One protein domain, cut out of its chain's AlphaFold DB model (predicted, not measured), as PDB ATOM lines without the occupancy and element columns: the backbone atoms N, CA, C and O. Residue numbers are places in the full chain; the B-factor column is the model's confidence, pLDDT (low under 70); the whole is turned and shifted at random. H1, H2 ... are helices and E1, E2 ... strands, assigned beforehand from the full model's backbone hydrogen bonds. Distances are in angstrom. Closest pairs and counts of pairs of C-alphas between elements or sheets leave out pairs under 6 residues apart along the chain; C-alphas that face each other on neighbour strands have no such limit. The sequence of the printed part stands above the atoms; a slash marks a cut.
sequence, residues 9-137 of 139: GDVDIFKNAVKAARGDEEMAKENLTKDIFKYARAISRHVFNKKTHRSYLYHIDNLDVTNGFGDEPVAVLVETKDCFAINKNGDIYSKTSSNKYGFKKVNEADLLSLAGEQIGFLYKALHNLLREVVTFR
ATOM      1  N   GLY A   9      21.436  37.461  32.198       71.00
ATOM      2  CA  GLY A   9      20.105  37.904  31.784       71.00
ATOM      3  C   GLY A   9      18.940  37.256  32.543       71.00
ATOM      4  O   GLY A   9      17.902  37.891  32.677       71.00
ATOM      5  N   ASP A  10      19.091  36.037  33.062       73.25
ATOM      6  CA  ASP A  10      18.017  35.335  33.781       73.25
ATOM      7  C   ASP A  10      17.849  35.914  35.196       73.25
ATOM      8  O   ASP A  10      16.736  36.168  35.658       73.25
ATOM      9  N   VAL A  11      18.975  36.236  35.840       76.56
ATOM     10  CA  VAL A  11      19.028  36.945  37.129       76.56
ATOM     11  C   VAL A  11      18.460  38.362  36.998       76.56
ATOM     12  O   VAL A  11      17.730  38.830  37.874       76.56
ATOM     13  N   ASP A  12      18.770  39.052  35.898       88.88
ATOM     14  CA  ASP A  12      18.293  40.416  35.658       88.88
ATOM     15  C   ASP A  12      16.769  40.474  35.452       88.88
ATOM     16  O   ASP A  12      16.134  41.428  35.907       88.88
ATOM     17  N   ILE A  13      16.159  39.449  34.839       89.62
ATOM     18  CA  ILE A  13      14.695  39.353  34.702       89.62
ATOM     19  C   ILE A  13      14.024  39.353  36.071       89.62
ATOM     20  O   ILE A  13      13.128  40.166  36.308       89.62
ATOM     21  N   PHE A  14      14.481  38.498  36.989       91.62
ATOM     22  CA  PHE A  14      13.894  38.442  38.324       91.62
ATOM     23  C   PHE A  14      14.104  39.748  39.092       91.62
ATOM     24  O   PHE A  14      13.147  40.314  39.614       91.62
ATOM     25  N   LYS A  15      15.320  40.305  39.077       92.19
ATOM     26  CA  LYS A  15      15.601  41.602  39.719       92.19
ATOM     27  C   LYS A  15      14.707  42.726  39.194       92.19
ATOM     28  O   LYS A  15      14.265  43.573  39.968       92.19
ATOM     29  N   ASN A  16      14.440  42.754  37.891       93.06
ATOM     30  CA  ASN A  16      13.545  43.743  37.298       93.06
ATOM     31  C   ASN A  16      12.086  43.519  37.715       93.06
ATOM     32  O   ASN A  16      11.391  44.494  37.992       93.06
ATOM     33  N   ALA A  17      11.644  42.263  37.828       92.44
ATOM     34  CA  ALA A  17      10.324  41.934  38.354       92.44
ATOM     35  C   ALA A  17      10.163  42.392  39.815       92.44
ATOM     36  O   ALA A  17       9.168  43.038  40.136       92.44
ATOM     37  N   VAL A  18      11.170  42.171  40.667       95.50
ATOM     38  CA  VAL A  18      11.190  42.661  42.061       95.50
ATOM     39  C   VAL A  18      11.103  44.185  42.112       95.50
ATOM     40  O   VAL A  18      10.297  44.741  42.855       95.50
ATOM     41  N   LYS A  19      11.867  44.895  41.272       95.31
ATOM     42  CA  LYS A  19      11.773  46.364  41.173       95.31
ATOM     43  C   LYS A  19      10.379  46.827  40.743       95.31
ATOM     44  O   LYS A  19       9.856  47.779  41.319       95.31
ATOM     45  N   ALA A  20       9.772  46.163  39.759       94.00
ATOM     46  CA  ALA A  20       8.415  46.469  39.306       94.00
ATOM     47  C   ALA A  20       7.367  46.207  40.403       94.00
ATOM     48  O   ALA A  20       6.416  46.973  40.544       94.00
ATOM     49  N   ALA A  21       7.599  45.189  41.234       94.75
ATOM     50  CA  ALA A  21       6.829  44.878  42.434       94.75
ATOM     51  C   ALA A  21       7.218  45.738  43.655       94.75
ATOM     52  O   ALA A  21       6.856  45.420  44.782       94.75
ATOM     53  N   ARG A  22       7.950  46.847  43.458       96.00
ATOM     54  CA  ARG A  22       8.362  47.788  44.520       96.00
ATOM     55  C   ARG A  22       9.180  47.140  45.645       96.00
ATOM     56  O   ARG A  22       9.131  47.597  46.782       96.00
ATOM     57  N   GLY A  23       9.959  46.113  45.316       94.44
ATOM     58  CA  GLY A  23      10.790  45.373  46.265       94.44
ATOM     59  C   GLY A  23      10.140  44.110  46.832       94.44
ATOM     60  O   GLY A  23      10.806  43.401  47.575       94.44
ATOM     61  N   ASP A  24       8.887  43.810  46.484       96.38
ATOM     62  CA  ASP A  24       8.192  42.600  46.936       96.38
ATOM     63  C   ASP A  24       8.568  41.388  46.061       96.38
ATOM     64  O   ASP A  24       8.176  41.285  44.894       96.38
ATOM     65  N   GLU A  25       9.370  40.479  46.617       95.06
ATOM     66  CA  GLU A  25       9.842  39.289  45.905       95.06
ATOM     67  C   GLU A  25       8.747  38.246  45.666       95.06
ATOM     68  O   GLU A  25       8.727  37.624  44.600       95.06
ATOM     69  N   GLU A  26       7.820  38.075  46.608       95.00
ATOM     70  CA  GLU A  26       6.723  37.114  46.475       95.00
ATOM     71  C   GLU A  26       5.766  37.572  45.376       95.00
ATOM     72  O   GLU A  26       5.471  36.822  44.441       95.00
ATOM     73  N   MET A  27       5.397  38.854  45.382       96.12
ATOM     74  CA  MET A  27       4.590  39.444  44.316       96.12
ATOM     75  C   MET A  27       5.291  39.365  42.951       96.12
ATOM     76  O   MET A  27       4.644  39.123  41.927       96.12
ATOM     77  N   ALA A  28       6.614  39.541  42.903       95.31
ATOM     78  CA  ALA A  28       7.378  39.372  41.670       95.31
ATOM     79  C   ALA A  28       7.300  37.932  41.137       95.31
ATOM     80  O   ALA A  28       7.058  37.738  39.940       95.31
ATOM     81  N   LYS A  29       7.450  36.927  42.008       93.81
ATOM     82  CA  LYS A  29       7.306  35.512  41.633       93.81
ATOM     83  C   LYS A  29       5.894  35.181  41.165       93.81
ATOM     84  O   LYS A  29       5.745  34.511  40.142       93.81
ATOM     85  N   GLU A  30       4.866  35.666  41.854       95.69
ATOM     86  CA  GLU A  30       3.474  35.470  41.440       95.69
ATOM     87  C   GLU A  30       3.207  36.049  40.047       95.69
ATOM     88  O   GLU A  30       2.586  35.399  39.202       95.69
ATOM     89  N   ASN A  31       3.691  37.264  39.782       95.00
ATOM     90  CA  ASN A  31       3.498  37.923  38.491       95.00
ATOM     91  C   ASN A  31       4.188  37.157  37.356       95.00
ATOM     92  O   ASN A  31       3.565  36.893  36.326       95.00
ATOM     93  N   LEU A  32       5.437  36.727  37.564       93.75
ATOM     94  CA  LEU A  32       6.153  35.897  36.591       93.75
ATOM     95  C   LEU A  32       5.457  34.544  36.378       93.75
ATOM     96  O   LEU A  32       5.334  34.093  35.240       93.75
ATOM     97  N   THR A  33       4.947  33.925  37.445       93.50
ATOM     98  CA  THR A  33       4.206  32.652  37.388       93.50
ATOM     99  C   THR A  33       2.932  32.781  36.550       93.50
ATOM    100  O   THR A  33       2.672  31.958  35.666       93.50
ATOM    101  N   LYS A  34       2.158  33.853  36.763       94.69
ATOM    102  CA  LYS A  34       0.948  34.157  35.982       94.69
ATOM    103  C   LYS A  34       1.270  34.335  34.496       94.69
ATOM    104  O   LYS A  34       0.560  33.789  33.644       94.69
ATOM    105  N   ASP A  35       2.346  35.048  34.178       93.44
ATOM    106  CA  ASP A  35       2.782  35.245  32.794       93.44
ATOM    107  C   ASP A  35       3.270  33.948  32.137       93.44
ATOM    108  O   ASP A  35       2.906  33.680  30.992       93.44
ATOM    109  N   ILE A  36       3.999  33.093  32.861       91.94
ATOM    110  CA  ILE A  36       4.435  31.770  32.385       91.94
ATOM    111  C   ILE A  36       3.236  30.931  31.912       91.94
ATOM    112  O   ILE A  36       3.217  30.463  30.768       91.94
ATOM    113  N   PHE A  37       2.189  30.800  32.735       92.38
ATOM    114  CA  PHE A  37       0.983  30.064  32.334       92.38
ATOM    115  C   PHE A  37       0.240  30.742  31.178       92.38
ATOM    116  O   PHE A  37      -0.295  30.072  30.287       92.38
ATOM    117  N   LYS A  38       0.214  32.077  31.145       91.88
ATOM    118  CA  LYS A  38      -0.377  32.835  30.035       91.88
ATOM    119  C   LYS A  38       0.364  32.581  28.720       91.88
ATOM    120  O   LYS A  38      -0.291  32.410  27.686       91.88
ATOM    121  N   TYR A  39       1.695  32.521  28.745       89.00
ATOM    122  CA  TYR A  39       2.520  32.203  27.581       89.00
ATOM    123  C   TYR A  39       2.271  30.780  27.107       89.00
ATOM    124  O   TYR A  39       2.004  30.598  25.921       89.00
ATOM    125  N   ALA A  40       2.230  29.799  28.010       87.19
ATOM    126  CA  ALA A  40       1.934  28.414  27.651       87.19
ATOM    127  C   ALA A  40       0.570  28.268  26.952       87.19
ATOM    128  O   ALA A  40       0.482  27.684  25.870       87.19
ATOM    129  N   ARG A  41      -0.486  28.906  27.477       88.94
ATOM    130  CA  ARG A  41      -1.810  28.948  26.820       88.94
ATOM    131  C   ARG A  41      -1.775  29.641  25.460       88.94
ATOM    132  O   ARG A  41      -2.508  29.266  24.545       88.94
ATOM    133  N   ALA A  42      -0.979  30.696  25.307       84.56
ATOM    134  CA  ALA A  42      -0.851  31.398  24.035       84.56
ATOM    135  C   ALA A  42      -0.082  30.573  22.991       84.56
ATOM    136  O   ALA A  42      -0.561  30.476  21.860       84.56
ATOM    137  N   ILE A  43       1.027  29.939  23.380       79.88
ATOM    138  CA  ILE A  43       1.792  28.990  22.559       79.88
ATOM    139  C   ILE A  43       0.872  27.857  22.119       79.88
ATOM    140  O   ILE A  43       0.704  27.645  20.924       79.88
ATOM    141  N   SER A  44       0.186  27.214  23.062       80.81
ATOM    142  CA  SER A  44      -0.725  26.104  22.791       80.81
ATOM    143  C   SER A  44      -1.809  26.466  21.768       80.81
ATOM    144  O   SER A  44      -1.965  25.794  20.746       80.81
ATOM    145  N   ARG A  45      -2.476  27.618  21.937       80.69
ATOM    146  CA  ARG A  45      -3.433  28.130  20.941       80.69
ATOM    147  C   ARG A  45      -2.804  28.361  19.569       80.69
ATOM    148  O   ARG A  45      -3.503  28.285  18.567       80.69
ATOM    149  N   HIS A  46      -1.525  28.707  19.484       75.56
ATOM    150  CA  HIS A  46      -0.886  28.936  18.191       75.56
ATOM    151  C   HIS A  46      -0.420  27.648  17.522       75.56
ATOM    152  O   HIS A  46      -0.586  27.543  16.307       75.56
ATOM    153  N   VAL A  47       0.108  26.712  18.312       73.44
ATOM    154  CA  VAL A  47       0.604  25.402  17.883       73.44
ATOM    155  C   VAL A  47      -0.545  24.489  17.453       73.44
ATOM    156  O   VAL A  47      -0.493  23.939  16.360       73.44
ATOM    157  N   PHE A  48      -1.600  24.368  18.268       72.81
ATOM    158  CA  PHE A  48      -2.620  23.320  18.104       72.81
ATOM    159  C   PHE A  48      -3.942  23.784  17.475       72.81
ATOM    160  O   PHE A  48      -4.688  22.962  16.956       72.81
ATOM    161  N   ASN A  49      -4.278  25.081  17.510       66.19
ATOM    162  CA  ASN A  49      -5.562  25.572  16.971       66.19
ATOM    163  C   ASN A  49      -5.493  25.867  15.462       66.19
ATOM    164  O   ASN A  49      -6.502  25.824  14.760       66.19
ATOM    165  N   LYS A  50      -4.316  26.191  14.913       55.28
ATOM    166  CA  LYS A  50      -4.237  26.517  13.487       55.28
ATOM    167  C   LYS A  50      -4.063  25.264  12.641       55.28
ATOM    168  O   LYS A  50      -3.215  24.429  12.920       55.28
ATOM    169  N   LYS A  51      -4.774  25.246  11.508       51.09
ATOM    170  CA  LYS A  51      -4.534  24.428  10.301       51.09
ATOM    171  C   LYS A  51      -3.118  24.628   9.696       51.09
ATOM    172  O   LYS A  51      -2.937  24.542   8.485       51.09
ATOM    173  N   THR A  52      -2.116  24.983  10.497       48.47
ATOM    174  CA  THR A  52      -0.734  25.245  10.101       48.47
ATOM    175  C   THR A  52      -0.013  23.927   9.865       48.47
ATOM    176  O   THR A  52       0.459  23.285  10.791       48.47
ATOM    177  N   HIS A  53       0.086  23.547   8.593       47.03
ATOM    178  CA  HIS A  53       0.899  22.434   8.102       47.03
ATOM    179  C   HIS A  53       2.392  22.822   8.086       47.03
ATOM    180  O   HIS A  53       2.972  22.981   7.012       47.03
ATOM    181  N   ARG A  54       3.026  23.078   9.243       47.06
ATOM    182  CA  ARG A  54       4.479  23.351   9.296       47.06
ATOM    183  C   ARG A  54       5.186  22.623  10.442       47.06
ATOM    184  O   ARG A  54       4.642  22.455  11.523       47.06
ATOM    185  N   SER A  55       6.418  22.217  10.137       42.47
ATOM    186  CA  SER A  55       7.105  20.979  10.529       42.47
ATOM    187  C   SER A  55       8.153  21.096  11.645       42.47
ATOM    188  O   SER A  55       8.931  20.170  11.835       42.47
ATOM    189  N   TYR A  56       8.230  22.225  12.355       45.47
ATOM    190  CA  TYR A  56       9.239  22.444  13.413       45.47
ATOM    191  C   TYR A  56       8.702  22.223  14.836       45.47
ATOM    192  O   TYR A  56       9.449  22.302  15.805       45.47
ATOM    193  N   LEU A  57       7.411  21.923  14.968       48.00
ATOM    194  CA  LEU A  57       6.809  21.422  16.198       48.00
ATOM    195  C   LEU A  57       6.723  19.912  16.018       48.00
ATOM    196  O   LEU A  57       5.921  19.445  15.212       48.00
ATOM    197  N   TYR A  58       7.615  19.166  16.674       43.12
ATOM    198  CA  TYR A  58       7.623  17.710  16.583       43.12
ATOM    199  C   TYR A  58       6.257  17.177  17.023       43.12
ATOM    200  O   TYR A  58       5.915  17.199  18.203       43.12
ATOM    201  N   HIS A  59       5.479  16.722  16.046       41.34
ATOM    202  CA  HIS A  59       4.310  15.896  16.268       41.34
ATOM    203  C   HIS A  59       4.840  14.533  16.702       41.34
ATOM    204  O   HIS A  59       5.255  13.726  15.871       41.34
ATOM    205  N   ILE A  60       4.961  14.324  18.011       41.31
ATOM    206  CA  ILE A  60       5.242  12.991  18.534       41.31
ATOM    207  C   ILE A  60       3.890  12.294  18.643       41.31
ATOM    208  O   ILE A  60       3.207  12.407  19.658       41.31
ATOM    209  N   ASP A  61       3.494  11.627  17.560       34.00
ATOM    210  CA  ASP A  61       2.400  10.662  17.591       34.00
ATOM    211  C   ASP A  61       2.836   9.482  18.462       34.00
ATOM    212  O   ASP A  61       3.857   8.848  18.188       34.00
ATOM    213  N   ASN A  62       2.073   9.205  19.519       36.06
ATOM    214  CA  ASN A  62       2.268   8.076  20.432       36.06
ATOM    215  C   ASN A  62       3.634   8.070  21.138       36.06
ATOM    216  O   ASN A  62       4.401   7.106  21.057       36.06
ATOM    217  N   LEU A  63       3.944   9.136  21.880       37.44
ATOM    218  CA  LEU A  63       4.899   8.991  22.977       37.44
ATOM    219  C   LEU A  63       4.263   8.004  23.970       37.44
ATOM    220  O   LEU A  63       3.202   8.310  24.488       37.44
ATOM    221  N   ASP A  64       4.848   6.832  24.223       33.91
ATOM    222  CA  ASP A  64       4.313   5.918  25.246       33.91
ATOM    223  C   ASP A  64       4.451   6.578  26.627       33.91
ATOM    224  O   ASP A  64       5.535   6.684  27.212       33.91
ATOM    225  N   VAL A  65       3.333   7.112  27.111       40.03
ATOM    226  CA  VAL A  65       3.231   7.879  28.347       40.03
ATOM    227  C   VAL A  65       2.181   7.271  29.256       40.03
ATOM    228  O   VAL A  65       1.212   7.904  29.679       40.03
ATOM    229  N   THR A  66       2.508   6.103  29.776       35.69
ATOM    230  CA  THR A  66       2.021   5.654  31.091       35.69
ATOM    231  C   THR A  66       2.474   6.570  32.261       35.69
ATOM    232  O   THR A  66       2.414   6.188  33.425       35.69
ATOM    233  N   ASN A  67       2.870   7.820  31.968       48.81
ATOM    234  CA  ASN A  67       3.558   8.794  32.816       48.81
ATOM    235  C   ASN A  67       2.954  10.217  32.713       48.81
ATOM    236  O   ASN A  67       3.685  11.204  32.692       48.81
ATOM    237  N   GLY A  68       1.622  10.322  32.617       47.81
ATOM    238  CA  GLY A  68       0.876  11.578  32.819       47.81
ATOM    239  C   GLY A  68       0.433  12.351  31.571       47.81
ATOM    240  O   GLY A  68      -0.209  13.389  31.727       47.81
ATOM    241  N   PHE A  69       0.731  11.859  30.367       54.34
ATOM    242  CA  PHE A  69       0.387  12.550  29.119       54.34
ATOM    243  C   PHE A  69      -0.682  11.850  28.259       54.34
ATOM    244  O   PHE A  69      -1.354  12.531  27.498       54.34
ATOM    245  N   GLY A  70      -0.916  10.539  28.392       52.03
ATOM    246  CA  GLY A  70      -1.751   9.811  27.418       52.03
ATOM    247  C   GLY A  70      -1.314  10.014  25.950       52.03
ATOM    248  O   GLY A  70      -0.315  10.665  25.662       52.03
ATOM    249  N   ASP A  71      -2.074   9.497  24.989       56.91
ATOM    250  CA  ASP A  71      -1.810   9.763  23.567       56.91
ATOM    251  C   ASP A  71      -2.259  11.194  23.203       56.91
ATOM    252  O   ASP A  71      -3.297  11.405  22.568       56.91
ATOM    253  N   GLU A  72      -1.529  12.211  23.676       58.03
ATOM    254  CA  GLU A  72      -1.810  13.616  23.385       58.03
ATOM    255  C   GLU A  72      -0.605  14.352  22.775       58.03
ATOM    256  O   GLU A  72       0.534  14.172  23.211       58.03
ATOM    257  N   PRO A  73      -0.832  15.222  21.774       60.16
ATOM    258  CA  PRO A  73       0.247  15.952  21.130       60.16
ATOM    259  C   PRO A  73       0.739  17.099  22.028       60.16
ATOM    260  O   PRO A  73      -0.052  17.849  22.614       60.16
ATOM    261  N   VAL A  74       2.063  17.264  22.105       66.31
ATOM    262  CA  VAL A  74       2.735  18.255  22.964       66.31
ATOM    263  C   VAL A  74       3.786  19.065  22.201       66.31
ATOM    264  O   VAL A  74       4.442  18.567  21.292       66.31
ATOM    265  N   ALA A  75       3.971  20.328  22.587       65.75
ATOM    266  CA  ALA A  75       5.080  21.165  22.145       65.75
ATOM    267  C   ALA A  75       6.224  21.053  23.159       65.75
ATOM    268  O   ALA A  75       6.044  21.415  24.321       65.75
ATOM    269  N   VAL A  76       7.388  20.555  22.732       64.31
ATOM    270  CA  VAL A  76       8.551  20.343  23.609       64.31
ATOM    271  C   VAL A  76       9.529  21.512  23.501       64.31
ATOM    272  O   VAL A  76       9.970  21.870  22.412       64.31
ATOM    273  N   LEU A  77       9.906  22.075  24.646       63.69
ATOM    274  CA  LEU A  77      11.006  23.020  24.799       63.69
ATOM    275  C   LEU A  77      12.293  22.233  25.073       63.69
ATOM    276  O   LEU A  77      12.454  21.641  26.140       63.69
ATOM    277  N   VAL A  78      13.195  22.213  24.091       52.62
ATOM    278  CA  VAL A  78      14.484  21.496  24.154       52.62
ATOM    279  C   VAL A  78      15.663  22.373  24.598       52.62
ATOM    280  O   VAL A  78      16.737  21.846  24.865       52.62
ATOM    281  N   GLU A  79      15.482  23.692  24.725       46.91
ATOM    282  CA  GLU A  79      16.555  24.615  25.151       46.91
ATOM    283  C   GLU A  79      16.864  24.563  26.656       46.91
ATOM    284  O   GLU A  79      17.835  25.150  27.134       46.91
ATOM    285  N   THR A  80      16.050  23.853  27.428       44.47
ATOM    286  CA  THR A  80      16.166  23.746  28.878       44.47
ATOM    287  C   THR A  80      16.740  22.368  29.238       44.47
ATOM    288  O   THR A  80      16.280  21.345  28.733       44.47
ATOM    289  N   LYS A  81      17.754  22.297  30.124       42.62
ATOM    290  CA  LYS A  81      18.265  20.997  30.635       42.62
ATOM    291  C   LYS A  81      17.158  20.170  31.310       42.62
ATOM    292  O   LYS A  81      17.224  18.942  31.308       42.62
ATOM    293  N   ASP A  82      16.137  20.853  31.821       54.81
ATOM    294  CA  ASP A  82      14.859  20.282  32.230       54.81
ATOM    295  C   ASP A  82      13.884  20.396  31.056       54.81
ATOM    296  O   ASP A  82      13.404  21.488  30.777       54.81
ATOM    297  N   CYS A  83      13.606  19.317  30.318       61.88
ATOM    298  CA  CYS A  83      12.628  19.372  29.225       61.88
ATOM    299  C   CYS A  83      11.275  19.870  29.758       61.88
ATOM    300  O   CYS A  83      10.721  19.257  30.678       61.88
ATOM    301  N   PHE A  84      10.734  20.934  29.160       72.31
ATOM    302  CA  PHE A  84       9.354  21.360  29.392       72.31
ATOM    303  C   PHE A  84       8.489  20.985  28.196       72.31
ATOM    304  O   PHE A  84       8.929  21.062  27.051       72.31
ATOM    305  N   ALA A  85       7.252  20.588  28.452       77.38
ATOM    306  CA  ALA A  85       6.287  20.249  27.420       77.38
ATOM    307  C   ALA A  85       4.965  20.980  27.672       77.38
ATOM    308  O   ALA A  85       4.561  21.159  28.821       77.38
ATOM    309  N   ILE A  86       4.317  21.427  26.597       79.88
ATOM    310  CA  ILE A  86       3.041  22.147  26.636       79.88
ATOM    311  C   ILE A  86       2.010  21.379  25.814       79.88
ATOM    312  O   ILE A  86       2.217  21.171  24.619       79.88
ATOM    313  N   ASN A  87       0.886  20.995  26.418       80.94
ATOM    314  CA  ASN A  87      -0.190  20.306  25.696       80.94
ATOM    315  C   ASN A  87      -1.167  21.283  25.007       80.94
ATOM    316  O   ASN A  87      -1.050  22.511  25.105       80.94
ATOM    317  N   LYS A  88      -2.189  20.741  24.337       79.25
ATOM    318  CA  LYS A  88      -3.244  21.506  23.638       79.25
ATOM    319  C   LYS A  88      -4.108  22.420  24.520       79.25
ATOM    320  O   LYS A  88      -4.791  23.297  23.995       79.25
ATOM    321  N   ASN A  89      -4.076  22.235  25.840       84.25
ATOM    322  CA  ASN A  89      -4.792  23.078  26.801       84.25
ATOM    323  C   ASN A  89      -3.910  24.214  27.348       84.25
ATOM    324  O   ASN A  89      -4.403  25.126  28.014       84.25
ATOM    325  N   GLY A  90      -2.605  24.183  27.058       84.12
ATOM    326  CA  GLY A  90      -1.627  25.101  27.633       84.12
ATOM    327  C   GLY A  90      -1.154  24.689  29.022       84.12
ATOM    328  O   GLY A  90      -0.591  25.527  29.726       84.12
ATOM    329  N   ASP A  91      -1.385  23.437  29.419       87.19
ATOM    330  CA  ASP A  91      -0.776  22.876  30.619       87.19
ATOM    331  C   ASP A  91       0.722  22.686  30.389       87.19
ATOM    332  O   ASP A  91       1.140  22.264  29.310       87.19
ATOM    333  N   ILE A  92       1.518  22.986  31.414       85.56
ATOM    334  CA  ILE A  92       2.972  22.842  31.394       85.56
ATOM    335  C   ILE A  92       3.338  21.564  32.137       85.56
ATOM    336  O   ILE A  92       2.796  21.276  33.203       85.56
ATOM    337  N   TYR A  93       4.305  20.834  31.605       81.31
ATOM    338  CA  TYR A  93       4.895  19.675  32.246       81.31
ATOM    339  C   TYR A  93       6.412  19.792  32.217       81.31
ATOM    340  O   TYR A  93       6.969  20.392  31.301       81.31
ATOM    341  N   SER A  94       7.082  19.206  33.204       76.69
ATOM    342  CA  SER A  94       8.540  19.231  33.340       76.69
ATOM    343  C   SER A  94       9.099  17.832  33.572       76.69
ATOM    344  O   SER A  94       8.439  16.978  34.172       76.69
ATOM    345  N   LYS A  95      10.316  17.578  33.087       69.31
ATOM    346  CA  LYS A  95      11.019  16.318  33.339       69.31
ATOM    347  C   LYS A  95      11.389  16.205  34.820       69.31
ATOM    348  O   LYS A  95      11.983  17.112  35.392       69.31
ATOM    349  N   THR A  96      11.079  15.066  35.433       60.06
ATOM    350  CA  THR A  96      11.480  14.788  36.818       60.06
ATOM    351  C   THR A  96      12.923  14.270  36.880       60.06
ATOM    352  O   THR A  96      13.397  13.578  35.978       60.06
ATOM    353  N   SER A  97      13.655  14.596  37.953       54.22
ATOM    354  CA  SER A  97      15.030  14.110  38.162       54.22
ATOM    355  C   SER A  97      15.096  12.606  38.450       54.22
ATOM    356  O   SER A  97      16.127  11.974  38.226       54.22
ATOM    357  N   SER A  98      14.006  12.020  38.952       50.97
ATOM    358  CA  SER A  98      13.838  10.577  39.075       50.97
ATOM    359  C   SER A  98      13.268  10.045  37.764       50.97
ATOM    360  O   SER A  98      12.072  10.093  37.505       50.97
ATOM    361  N   ASN A  99      14.150   9.509  36.928       47.66
ATOM    362  CA  ASN A  99      13.886   9.009  35.575       47.66
ATOM    363  C   ASN A  99      12.947   7.770  35.514       47.66
ATOM    364  O   ASN A  99      13.094   6.935  34.628       47.66
ATOM    365  N   LYS A 100      12.030   7.600  36.480       45.88
ATOM    366  CA  LYS A 100      11.114   6.458  36.602       45.88
ATOM    367  C   LYS A 100       9.714   6.746  36.038       45.88
ATOM    368  O   LYS A 100       9.060   5.796  35.634       45.88
ATOM    369  N   TYR A 101       9.273   8.015  35.978       49.03
ATOM    370  CA  TYR A 101       7.885   8.368  35.620       49.03
ATOM    371  C   TYR A 101       7.744   9.635  34.765       49.03
ATOM    372  O   TYR A 101       7.002  10.544  35.128       49.03
ATOM    373  N   GLY A 102       8.445   9.695  33.626       64.31
ATOM    374  CA  GLY A 102       8.205  10.703  32.584       64.31
ATOM    375  C   GLY A 102       8.056  12.131  33.121       64.31
ATOM    376  O   GLY A 102       8.811  12.563  33.991       64.31
ATOM    377  N   PHE A 103       7.117  12.901  32.595       71.12
ATOM    378  CA  PHE A 103       6.970  14.312  32.926       71.12
ATOM    379  C   PHE A 103       5.908  14.531  34.012       71.12
ATOM    380  O   PHE A 103       4.858  13.897  34.004       71.12
ATOM    381  N   LYS A 104       6.134  15.487  34.918       77.44
ATOM    382  CA  LYS A 104       5.146  15.914  35.920       77.44
ATOM    383  C   LYS A 104       4.458  17.196  35.459       77.44
ATOM    384  O   LYS A 104       5.146  18.140  35.063       77.44
ATOM    385  N   LYS A 105       3.124  17.252  35.570       82.69
ATOM    386  CA  LYS A 105       2.366  18.502  35.409       82.69
ATOM    387  C   LYS A 105       2.868  19.536  36.419       82.69
ATOM    388  O   LYS A 105       3.020  19.230  37.600       82.69
ATOM    389  N   VAL A 106       3.172  20.726  35.920       85.38
ATOM    390  CA  VAL A 106       3.675  21.856  36.697       85.38
ATOM    391  C   VAL A 106       2.487  22.658  37.205       85.38
ATOM    392  O   VAL A 106       1.679  23.163  36.422       85.38
ATOM    393  N   ASN A 107       2.408  22.788  38.522       88.62
ATOM    394  CA  ASN A 107       1.377  23.550  39.203       88.62
ATOM    395  C   ASN A 107       1.944  24.911  39.632       88.62
ATOM    396  O   ASN A 107       3.156  25.120  39.661       88.62
ATOM    397  N   GLU A 108       1.073  25.838  40.021       90.06
ATOM    398  CA  GLU A 108       1.489  27.160  40.510       90.06
ATOM    399  C   GLU A 108       2.453  27.069  41.701       90.06
ATOM    400  O   GLU A 108       3.501  27.706  41.692       90.06
ATOM    401  N   ALA A 109       2.163  26.192  42.666       89.44
ATOM    402  CA  ALA A 109       3.038  25.956  43.813       89.44
ATOM    403  C   ALA A 109       4.433  25.444  43.412       89.44
ATOM    404  O   ALA A 109       5.422  25.814  44.043       89.44
ATOM    405  N   ASP A 110       4.532  24.631  42.350       86.94
ATOM    406  CA  ASP A 110       5.828  24.165  41.854       86.94
ATOM    407  C   ASP A 110       6.652  25.355  41.322       86.94
ATOM    408  O   ASP A 110       7.842  25.450  41.616       86.94
ATOM    409  N   LEU A 111       6.027  26.306  40.611       87.88
ATOM    410  CA  LEU A 111       6.704  27.501  40.085       87.88
ATOM    411  C   LEU A 111       7.077  28.517  41.168       87.88
ATOM    412  O   LEU A 111       8.175  29.067  41.125       87.88
ATOM    413  N   LEU A 112       6.208  28.736  42.156       90.44
ATOM    414  CA  LEU A 112       6.494  29.627  43.287       90.44
ATOM    415  C   LEU A 112       7.653  29.109  44.154       90.44
ATOM    416  O   LEU A 112       8.423  29.898  44.704       90.44
ATOM    417  N   SER A 113       7.822  27.782  44.223       88.56
ATOM    418  CA  SER A 113       8.930  27.148  44.946       88.56
ATOM    419  C   SER A 113      10.300  27.339  44.283       88.56
ATOM    420  O   SER A 113      11.327  27.096  44.918       88.56
ATOM    421  N   LEU A 114      10.337  27.789  43.023       85.94
ATOM    422  CA  LEU A 114      11.586  28.036  42.312       85.94
ATOM    423  C   LEU A 114      12.343  29.228  42.909       85.94
ATOM    424  O   LEU A 114      11.764  30.217  43.382       85.94
ATOM    425  N   ALA A 115      13.671  29.163  42.825       88.12
ATOM    426  CA  ALA A 115      14.503  30.333  43.057       88.12
ATOM    427  C   ALA A 115      14.191  31.415  42.007       88.12
ATOM    428  O   ALA A 115      13.846  31.106  40.863       88.12
ATOM    429  N   GLY A 116      14.350  32.690  42.375       84.88
ATOM    430  CA  GLY A 116      14.034  33.829  41.501       84.88
ATOM    431  C   GLY A 116      14.699  33.756  40.118       84.88
ATOM    432  O   GLY A 116      14.080  33.983  39.083       84.88
ATOM    433  N   GLU A 117      15.957  33.342  40.082       83.12
ATOM    434  CA  GLU A 117      16.723  33.119  38.853       83.12
ATOM    435  C   GLU A 117      16.188  31.969  37.980       83.12
ATOM    436  O   GLU A 117      16.181  32.074  36.755       83.12
ATOM    437  N   GLN A 118      15.672  30.900  38.593       82.69
ATOM    438  CA  GLN A 118      15.093  29.761  37.878       82.69
ATOM    439  C   GLN A 118      13.745  30.127  37.248       82.69
ATOM    440  O   GLN A 118      13.491  29.785  36.091       82.69
ATOM    441  N   ILE A 119      12.894  30.868  37.970       86.88
ATOM    442  CA  ILE A 119      11.638  31.375  37.402       86.88
ATOM    443  C   ILE A 119      11.903  32.429  36.314       86.88
ATOM    444  O   ILE A 119      11.228  32.425  35.284       86.88
ATOM    445  N   GLY A 120      12.932  33.269  36.480       86.31
ATOM    446  CA  GLY A 120      13.382  34.217  35.456       86.31
ATOM    447  C   GLY A 120      13.841  33.528  34.166       86.31
ATOM    448  O   GLY A 120      13.459  33.943  33.069       86.31
ATOM    449  N   PHE A 121      14.589  32.428  34.289       84.69
ATOM    450  CA  PHE A 121      14.976  31.585  33.158       84.69
ATOM    451  C   PHE A 121      13.759  30.985  32.436       84.69
ATOM    452  O   PHE A 121      13.636  31.125  31.217       84.69
ATOM    453  N   LEU A 122      12.827  30.366  33.173       83.38
ATOM    454  CA  LEU A 122      11.638  29.746  32.578       83.38
ATOM    455  C   LEU A 122      10.745  30.776  31.872       83.38
ATOM    456  O   LEU A 122      10.288  30.539  30.750       83.38
ATOM    457  N   TYR A 123      10.546  31.940  32.496       88.44
ATOM    458  CA  TYR A 123       9.830  33.066  31.897       88.44
ATOM    459  C   TYR A 123      10.431  33.447  30.541       88.44
ATOM    460  O   TYR A 123       9.715  33.556  29.545       88.44
ATOM    461  N   LYS A 124      11.757  33.601  30.482       85.31
ATOM    462  CA  LYS A 124      12.478  33.965  29.260       85.31
ATOM    463  C   LYS A 124      12.352  32.910  28.168       85.31
ATOM    464  O   LYS A 124      12.080  33.271  27.024       85.31
ATOM    465  N   ALA A 125      12.534  31.636  28.512       81.50
ATOM    466  CA  ALA A 125      12.441  30.531  27.561       81.50
ATOM    467  C   ALA A 125      11.053  30.490  26.900       81.50
ATOM    468  O   ALA A 125      10.936  30.474  25.674       81.50
ATOM    469  N   LEU A 126       9.988  30.578  27.704       82.38
ATOM    470  CA  LEU A 126       8.615  30.594  27.195       82.38
ATOM    471  C   LEU A 126       8.276  31.876  26.435       82.38
ATOM    472  O   LEU A 126       7.577  31.817  25.426       82.38
ATOM    473  N   HIS A 127       8.775  33.030  26.876       84.81
ATOM    474  CA  HIS A 127       8.592  34.287  26.156       84.81
ATOM    475  C   HIS A 127       9.264  34.255  24.772       84.81
ATOM    476  O   HIS A 127       8.668  34.696  23.787       84.81
ATOM    477  N   ASN A 128      10.473  33.698  24.670       79.19
ATOM    478  CA  ASN A 128      11.169  33.527  23.395       79.19
ATOM    479  C   ASN A 128      10.404  32.576  22.469       79.19
ATOM    480  O   ASN A 128      10.106  32.959  21.336       79.19
ATOM    481  N   LEU A 129       9.975  31.414  22.973       75.50
ATOM    482  CA  LEU A 129       9.158  30.483  22.190       75.50
ATOM    483  C   LEU A 129       7.839  31.124  21.742       75.50
ATOM    484  O   LEU A 129       7.418  30.964  20.598       75.50
ATOM    485  N   LEU A 130       7.183  31.893  22.615       77.50
ATOM    486  CA  LEU A 130       5.980  32.636  22.249       77.50
ATOM    487  C   LEU A 130       6.267  33.591  21.088       77.50
ATOM    488  O   LEU A 130       5.496  33.636  20.132       77.50
ATOM    489  N   ARG A 131       7.373  34.344  21.139       74.31
ATOM    490  CA  ARG A 131       7.763  35.237  20.041       74.31
ATOM    491  C   ARG A 131       8.021  34.467  18.755       74.31
ATOM    492  O   ARG A 131       7.593  34.947  17.710       74.31
ATOM    493  N   GLU A 132       8.641  33.300  18.805       69.31
ATOM    494  CA  GLU A 132       8.833  32.473  17.614       69.31
ATOM    495  C   GLU A 132       7.489  31.995  17.052       69.31
ATOM    496  O   GLU A 132       7.132  32.270  15.912       69.31
ATOM    497  N   VAL A 133       6.655  31.369  17.872       65.44
ATOM    498  CA  VAL A 133       5.420  30.739  17.393       65.44
ATOM    499  C   VAL A 133       4.333  31.768  17.017       65.44
ATOM    500  O   VAL A 133       3.520  31.527  16.120       65.44
ATOM    501  N   VAL A 134       4.305  32.936  17.669       62.88
ATOM    502  CA  VAL A 134       3.329  34.008  17.396       62.88
ATOM    503  C   VAL A 134       3.824  34.979  16.323       62.88
ATOM    504  O   VAL A 134       3.045  35.341  15.440       62.88
ATOM    505  N   THR A 135       5.091  35.408  16.367       51.81
ATOM    506  CA  THR A 135       5.606  36.481  15.488       51.81
ATOM    507  C   THR A 135       5.978  35.972  14.095       51.81
ATOM    508  O   THR A 135       5.836  36.728  13.135       51.81
ATOM    509  N   PHE A 136       6.324  34.686  13.921       48.41
ATOM    510  CA  PHE A 136       6.511  34.083  12.586       48.41
ATOM    511  C   PHE A 136       5.214  34.009  11.745       48.41
ATOM    512  O   PHE A 136       5.227  33.507  10.625       48.41
ATOM    513  N   ARG A 137       4.085  34.550  12.235       46.00
ATOM    514  CA  ARG A 137       2.845  34.767  11.465       46.00
ATOM    515  C   ARG A 137       2.814  36.047  10.620       46.00
ATOM    516  O   ARG A 137       1.759  36.360  10.076       46.00
TER     517      ARG A 137
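Overview. This is residues 9 to 137 of the 139 residues of an uncharacterized protein of Candidatus Nanogingivalaceae bacterium (UniProt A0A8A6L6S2). Two long helices, H2 and H4, run side by side the same way, with H1 crossing their beginnings and a small four-stranded sheet packed on H2 with H2's residues 36 to 48. A long loop, residues 49 to 73, leads from H2 to the sheet, and its residues 50 to 55 stick out free. The printed part has 129 residues, with four named helices and four named strands in the order H1 H2 E1 E2 E3 E4 H3 H4; the sheet, E1 E2 E3 E4, is antiparallel, and the class is mixed, helices and strands. The whole is compact, with a radius of gyration of the C-alphas of 15.2 A, and flat, spanning 46 by 39 by 21 A.

Arrangement. Begin with the sheet: E1, residues 74 to 77, E2, residues 84 to 87, E3, residues 92 to 95, and E4, residues 103 to 105, form a meander, each strand the antiparallel neighbour of the one before. Look for N 75 and O 86, 2.8 A apart, between E1 and E2; N 93 and O 85, 2.8 A, between E2 and E3; and N 104 and O 94, 2.8 A, between E3 and E4. H2, residues 25 to 48, is on one face of the sheet in two layers, helix over strands, at a height over the sheet of 9.0 A. The closest C-alphas of H2 and E2 are those of Ala 40 and Ile 86, 6.4 A apart. H4, residues 116 to 135, touches H2 at a shallow tilt of 28 degrees, the same way, closest at the C-alphas of Ile 43 and Leu 130, 5.6 A; H4 only grazes the sheet. H1, residues 9 to 20, touches H4 about perpendicular, at 81 degrees, with its residues 10 to 14 alone, closest at the C-alphas of Val 11 and Glu 117, 4.8 A. H3, residues 108 to 112, touches H2, closest at the C-alphas of Lys 29 and Leu 112, 6.2 A, and is not on the sheet. Every O i to N i+4 pair is within hydrogen-bond range in H2, H3 and H4, and 7 of 8 are in H1.

Along the chain. Find C-alpha 9 at (20.105, 37.904, 31.784), where H1 begins its 16.3 A. From C-alpha 25 at (9.842, 39.289, 45.905), H2 runs 34.4 A. H4 runs 27.5 A, to C-alpha 135 at (5.606, 36.481, 15.488).

Size, cuts and confidence. The C-alphas farthest apart, those of Arg 22 and Asn 62, are 46.8 A apart. The printed part has no cut, and the link from H2 to E1 is long, with 25 residues. The mean pLDDT of the printed part is 72.9, and residues 49 to 83, 95 to 102 and 132 to 137 are under 70.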